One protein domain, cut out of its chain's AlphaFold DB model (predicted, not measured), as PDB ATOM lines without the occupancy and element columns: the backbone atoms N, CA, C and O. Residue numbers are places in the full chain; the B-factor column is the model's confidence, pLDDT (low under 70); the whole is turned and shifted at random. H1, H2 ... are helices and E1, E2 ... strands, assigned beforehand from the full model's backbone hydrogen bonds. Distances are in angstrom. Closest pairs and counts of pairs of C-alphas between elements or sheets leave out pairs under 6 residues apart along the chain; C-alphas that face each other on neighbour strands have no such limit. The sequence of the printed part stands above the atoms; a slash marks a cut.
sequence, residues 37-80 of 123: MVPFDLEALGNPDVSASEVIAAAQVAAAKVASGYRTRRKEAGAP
ATOM      1  N   MET A  37     -24.377 -10.475  29.878       88.88
ATOM      2  CA  MET A  37     -25.190 -10.420  28.676       88.88
ATOM      3  C   MET A  37     -26.323 -11.434  28.785       88.88
ATOM      4  O   MET A  37     -26.100 -12.574  29.189       88.88
ATOM      5  N   VAL A  38     -27.532 -11.017  28.423       89.06
ATOM      6  CA  VAL A  38     -28.718 -11.876  28.382       89.06
ATOM      7  C   VAL A  38     -29.290 -11.821  26.963       89.06
ATOM      8  O   VAL A  38     -29.633 -10.723  26.514       89.06
ATOM      9  N   PRO A  39     -29.345 -12.957  26.243       86.44
ATOM     10  CA  PRO A  39     -29.920 -13.010  24.904       86.44
ATOM     11  C   PRO A  39     -31.443 -12.844  24.957       86.44
ATOM     12  O   PRO A  39     -32.071 -13.178  25.965       86.44
ATOM     13  N   PHE A  40     -32.019 -12.363  23.861       84.06
ATOM     14  CA  PHE A  40     -33.461 -12.331  23.639       84.06
ATOM     15  C   PHE A  40     -33.859 -13.236  22.495       84.06
ATOM     16  O   PHE A  40     -33.112 -13.408  21.531       84.06
ATOM     17  N   ASP A  41     -35.093 -13.713  22.572       82.62
ATOM     18  CA  ASP A  41     -35.773 -14.212  21.396       82.62
ATOM     19  C   ASP A  41     -36.149 -13.033  20.480       82.62
ATOM     20  O   ASP A  41     -36.742 -12.041  20.915       82.62
ATOM     21  N   LEU A  42     -35.789 -13.137  19.200       81.88
ATOM     22  CA  LEU A  42     -36.136 -12.160  18.168       81.88
ATOM     23  C   LEU A  42     -37.649 -11.985  18.043       81.88
ATOM     24  O   LEU A  42     -38.115 -10.868  17.809       81.88
ATOM     25  N   GLU A  43     -38.413 -13.063  18.217       83.69
ATOM     26  CA  GLU A  43     -39.870 -13.027  18.084       83.69
ATOM     27  C   GLU A  43     -40.521 -12.210  19.201       83.69
ATOM     28  O   GLU A  43     -41.476 -11.466  18.962       83.69
ATOM     29  N   ALA A  44     -39.952 -12.253  20.406       77.38
ATOM     30  CA  ALA A  44     -40.472 -11.511  21.545       77.38
ATOM     31  C   ALA A  44     -40.258  -9.993  21.436       77.38
ATOM     32  O   ALA A  44     -41.000  -9.205  22.028       77.38
ATOM     33  N   LEU A  45     -39.302  -9.563  20.606       82.00
ATOM     34  CA  LEU A  45     -39.104  -8.157  20.249       82.00
ATOM     35  C   LEU A  45     -40.102  -7.653  19.192       82.00
ATOM     36  O   LEU A  45     -40.140  -6.456  18.910       82.00
ATOM     37  N   GLY A  46     -40.924  -8.537  18.620       83.88
ATOM     38  CA  GLY A  46     -41.900  -8.196  17.584       83.88
ATOM     39  C   GLY A  46     -43.113  -7.402  18.081       83.88
ATOM     40  O   GLY A  46     -43.779  -6.754  17.273       83.88
ATOM     41  N   ASN A  47     -43.406  -7.417  19.388       87.94
ATOM     42  CA  ASN A  47     -44.519  -6.674  19.989       87.94
ATOM     43  C   ASN A  47     -44.022  -5.762  21.133       87.94
ATOM     44  O   ASN A  47     -43.407  -6.261  22.080       87.94
ATOM     45  N   PRO A  48     -44.302  -4.444  21.101       84.44
ATOM     46  CA  PRO A  48     -43.853  -3.504  22.131       84.44
ATOM     47  C   PRO A  48     -44.327  -3.858  23.551       84.44
ATOM     48  O   PRO A  48     -43.555  -3.714  24.497       84.44
ATOM     49  N   ASP A  49     -45.549  -4.371  23.711       85.69
ATOM     50  CA  ASP A  49     -46.123  -4.659  25.032       85.69
ATOM     51  C   ASP A  49     -45.466  -5.880  25.701       85.69
ATOM     52  O   ASP A  49     -45.284  -5.919  26.920       85.69
ATOM     53  N   VAL A  50     -45.059  -6.867  24.894       82.25
ATOM     54  CA  VAL A  50     -44.346  -8.070  25.359       82.25
ATOM     55  C   VAL A  50     -42.863  -7.759  25.561       82.25
ATOM     56  O   VAL A  50     -42.315  -7.985  26.643       82.25
ATOM     57  N   SER A  51     -42.239  -7.147  24.552       87.25
ATOM     58  CA  SER A  51     -40.809  -6.835  24.541       87.25
ATOM     59  C   SER A  51     -40.381  -5.951  25.709       87.25
ATOM     60  O   SER A  51     -39.330  -6.194  26.295       87.25
ATOM     61  N   ALA A  52     -41.190  -4.965  26.113       87.94
ATOM     62  CA  ALA A  52     -40.850  -4.094  27.235       87.94
ATOM     63  C   ALA A  52     -40.669  -4.886  28.539       87.94
ATOM     64  O   ALA A  52     -39.694  -4.685  29.266       87.94
ATOM     65  N   SER A  53     -41.584  -5.815  28.816       89.31
ATOM     66  CA  SER A  53     -41.550  -6.633  30.029       89.31
ATOM     67  C   SER A  53     -40.360  -7.590  30.023       89.31
ATOM     68  O   SER A  53     -39.656  -7.710  31.028       89.31
ATOM     69  N   GLU A  54     -40.087  -8.224  28.885       88.69
ATOM     70  CA  GLU A  54     -38.949  -9.133  28.741       88.69
ATOM     71  C   GLU A  54     -37.604  -8.416  28.836       88.69
ATOM     72  O   GLU A  54     -36.700  -8.884  29.529       88.69
ATOM     73  N   VAL A  55     -37.484  -7.242  28.214       90.50
ATOM     74  CA  VAL A  55     -36.284  -6.405  28.291       90.50
ATOM     75  C   VAL A  55     -36.001  -5.999  29.734       90.50
ATOM     76  O   VAL A  55     -34.860  -6.102  30.189       90.50
ATOM     77  N   ILE A  56     -37.028  -5.585  30.480       92.19
ATOM     78  CA  ILE A  56     -36.889  -5.236  31.898       92.19
ATOM     79  C   ILE A  56     -36.461  -6.461  32.712       92.19
ATOM     80  O   ILE A  56     -35.523  -6.360  33.507       92.19
ATOM     81  N   ALA A  57     -37.100  -7.613  32.507       91.62
ATOM     82  CA  ALA A  57     -36.767  -8.840  33.223       91.62
ATOM     83  C   ALA A  57     -35.317  -9.280  32.956       91.62
ATOM     84  O   ALA A  57     -34.554  -9.523  33.895       91.62
ATOM     85  N   ALA A  58     -34.894  -9.302  31.691       91.31
ATOM     86  CA  ALA A  58     -33.526  -9.628  31.301       91.31
ATOM     87  C   ALA A  58     -32.508  -8.641  31.891       91.31
ATOM     88  O   ALA A  58     -31.485  -9.060  32.442       91.31
ATOM     89  N   ALA A  59     -32.806  -7.339  31.855       93.25
ATOM     90  CA  ALA A  59     -31.956  -6.311  32.448       93.25
ATOM     91  C   ALA A  59     -31.806  -6.492  33.965       93.25
ATOM     92  O   ALA A  59     -30.701  -6.366  34.492       93.25
ATOM     93  N   GLN A  60     -32.885  -6.828  34.675       95.19
ATOM     94  CA  GLN A  60     -32.847  -7.085  36.116       95.19
ATOM     95  C   GLN A  60     -32.002  -8.315  36.457       95.19
ATOM     96  O   GLN A  60     -31.176  -8.260  37.372       95.19
ATOM     97  N   VAL A  61     -32.156  -9.406  35.701       92.88
ATOM     98  CA  VAL A  61     -31.347 -10.623  35.865       92.88
ATOM     99  C   VAL A  61     -29.866 -10.326  35.628       92.88
ATOM    100  O   VAL A  61     -29.024 -10.690  36.456       92.88
ATOM    101  N   ALA A  62     -29.539  -9.618  34.543       93.75
ATOM    102  CA  ALA A  62     -28.174  -9.202  34.241       93.75
ATOM    103  C   ALA A  62     -27.602  -8.311  35.354       93.75
ATOM    104  O   ALA A  62     -26.515  -8.570  35.873       93.75
ATOM    105  N   ALA A  63     -28.362  -7.308  35.800       95.19
ATOM    106  CA  ALA A  63     -27.947  -6.388  36.853       95.19
ATOM    107  C   ALA A  63     -27.666  -7.105  38.178       95.19
ATOM    108  O   ALA A  63     -26.665  -6.808  38.835       95.19
ATOM    109  N   ALA A  64     -28.490  -8.083  38.563       95.38
ATOM    110  CA  ALA A  64     -28.274  -8.865  39.777       95.38
ATOM    111  C   ALA A  64     -26.943  -9.636  39.733       95.38
ATOM    112  O   ALA A  64     -26.174  -9.614  40.703       95.38
ATOM    113  N   LYS A  65     -26.634 -10.266  38.593       95.00
ATOM    114  CA  LYS A  65     -25.381 -11.000  38.381       95.00
ATOM    115  C   LYS A  65     -24.168 -10.074  38.383       95.00
ATOM    116  O   LYS A  65     -23.216 -10.330  39.120       95.00
ATOM    117  N   VAL A  66     -24.226  -8.963  37.649       95.31
ATOM    118  CA  VAL A  66     -23.132  -7.979  37.587       95.31
ATOM    119  C   VAL A  66     -22.883  -7.351  38.953       95.31
ATOM    120  O   VAL A  66     -21.737  -7.264  39.385       95.31
ATOM    121  N   ALA A  67     -23.933  -6.978  39.687       95.81
ATOM    122  CA  ALA A  67     -23.801  -6.430  41.035       95.81
ATOM    123  C   ALA A  67     -23.202  -7.449  42.016       95.81
ATOM    124  O   ALA A  67     -22.412  -7.090  42.892       95.81
ATOM    125  N   SER A  68     -23.558  -8.730  41.884       94.69
ATOM    126  CA  SER A  68     -22.931  -9.810  42.648       94.69
ATOM    127  C   SER A  68     -21.441  -9.935  42.319       94.69
ATOM    128  O   SER A  68     -20.605  -9.805  43.216       94.69
ATOM    129  N   GLY A  69     -21.096 -10.069  41.035       94.19
ATOM    130  CA  GLY A  69     -19.713 -10.181  40.569       94.19
ATOM    131  C   GLY A  69     -18.860  -8.973  40.957       94.19
ATOM    132  O   GLY A  69     -17.746  -9.135  41.449       94.19
ATOM    133  N   TYR A  70     -19.406  -7.762  40.840       94.88
ATOM    134  CA  TYR A  70     -18.744  -6.537  41.274       94.88
ATOM    135  C   TYR A  70     -18.469  -6.538  42.780       94.88
ATOM    136  O   TYR A  70     -17.364  -6.203  43.197       94.88
ATOM    137  N   ARG A  71     -19.428  -6.952  43.621       94.62
ATOM    138  CA  ARG A  71     -19.208  -7.047  45.075       94.62
ATOM    139  C   ARG A  71     -18.105  -8.043  45.423       94.62
ATOM    140  O   ARG A  71     -17.318  -7.751  46.320       94.62
ATOM    141  N   THR A  72     -18.031  -9.173  44.724       94.38
ATOM    142  CA  THR A  72     -16.951 -10.158  44.889       94.38
ATOM    143  C   THR A  72     -15.602  -9.565  44.485       94.38
ATOM    144  O   THR A  72     -14.709  -9.464  45.323       94.38
ATOM    145  N   ARG A  73     -15.497  -9.025  43.265       91.25
ATOM    146  CA  ARG A  73     -14.286  -8.361  42.744       91.25
ATOM    147  C   ARG A  73     -13.829  -7.201  43.629       91.25
ATOM    148  O   ARG A  73     -12.641  -7.009  43.845       91.25
ATOM    149  N   ARG A  74     -14.769  -6.434  44.185       92.88
ATOM    150  CA  ARG A  74     -14.483  -5.316  45.093       92.88
ATOM    151  C   ARG A  74     -13.863  -5.779  46.411       92.88
ATOM    152  O   ARG A  74     -13.050  -5.045  46.965       92.88
ATOM    153  N   LYS A  75     -14.259  -6.946  46.933       90.19
ATOM    154  CA  LYS A  75     -13.647  -7.527  48.140       90.19
ATOM    155  C   LYS A  75     -12.215  -7.983  47.861       90.19
ATOM    156  O   LYS A  75     -11.349  -7.762  48.698       90.19
ATOM    157  N   GLU A  76     -11.975  -8.558  46.683       89.00
ATOM    158  CA  GLU A  76     -10.648  -9.008  46.236       89.00
ATOM    159  C   GLU A  76      -9.697  -7.837  45.950       89.00
ATOM    160  O   GLU A  76      -8.543  -7.865  46.360       89.00
ATOM    161  N   ALA A  77     -10.188  -6.779  45.301       83.38
ATOM    162  CA  ALA A  77      -9.387  -5.624  44.891       83.38
ATOM    163  C   ALA A  77      -8.951  -4.703  46.052       83.38
ATOM    164  O   ALA A  77      -8.244  -3.724  45.826       83.38
ATOM    165  N   GLY A  78      -9.369  -4.984  47.293       75.69
ATOM    166  CA  GLY A  78      -9.024  -4.176  48.465       75.69
ATOM    167  C   GLY A  78      -9.653  -2.779  48.453       75.69
ATOM    168  O   GLY A  78     -10.475  -2.447  47.600       75.69
ATOM    169  N   ALA A  79      -9.338  -1.941  49.446       72.62
ATOM    170  CA  ALA A  79      -9.812  -0.554  49.480       72.62
ATOM    171  C   ALA A  79      -9.154   0.262  48.347       72.62
ATOM    172  O   ALA A  79      -7.977   0.052  48.064       72.62
ATOM    173  N   PRO A  80      -9.878   1.198  47.704       69.25
ATOM    174  CA  PRO A  80      -9.273   2.027  46.679       69.25
ATOM    175  C   PRO A  80      -8.212   2.892  47.364       69.25
ATOM    176  O   PRO A  80      -8.446   3.404  48.465       69.25
TER     177      PRO A  80
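This is residues 37 to 80 of the 123 residues of an uncharacterized protein of Chloroflexi bacterium (UniProt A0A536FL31). One long helix, H1, makes the length of a rod, and the stretch before it, residues 37 to 47 with the strand E1, folds back beside the helix's first part like a hook. Residues 67 to 80, of which 67 to 76 belong to H1, stand free. The printed part has 44 residues, with E1 then H1 along the chain, and is mostly helix. It is extended, with a radius of gyration of the C-alphas of 15.1 A and spans of 46 by 14 by 12 A.

H1, residues 48 to 76, runs 41.4 A from C-alpha 48 at (-43.853, -3.504, 22.131) to C-alpha 76 at (-10.648, -9.008, 46.236). E1, residues 37 to 39, begins at C-alpha 37 at (-25.190, -10.420, 28.676).

The closest C-alphas of E1 and H1, those of Val 38 and Ala 58, are 6.1 A apart. E1 pairs with no named strand. In H1, 24 of 25 O i to N i+4 pairs are within hydrogen-bond range.

The C-alphas farthest apart, of Asn 47 and Ala 79, are 46.0 A apart. The printed part has no cut. The link from E1 to H1 is short. Mean pLDDT of the printed part is 88.4, and residue 80 is under 70.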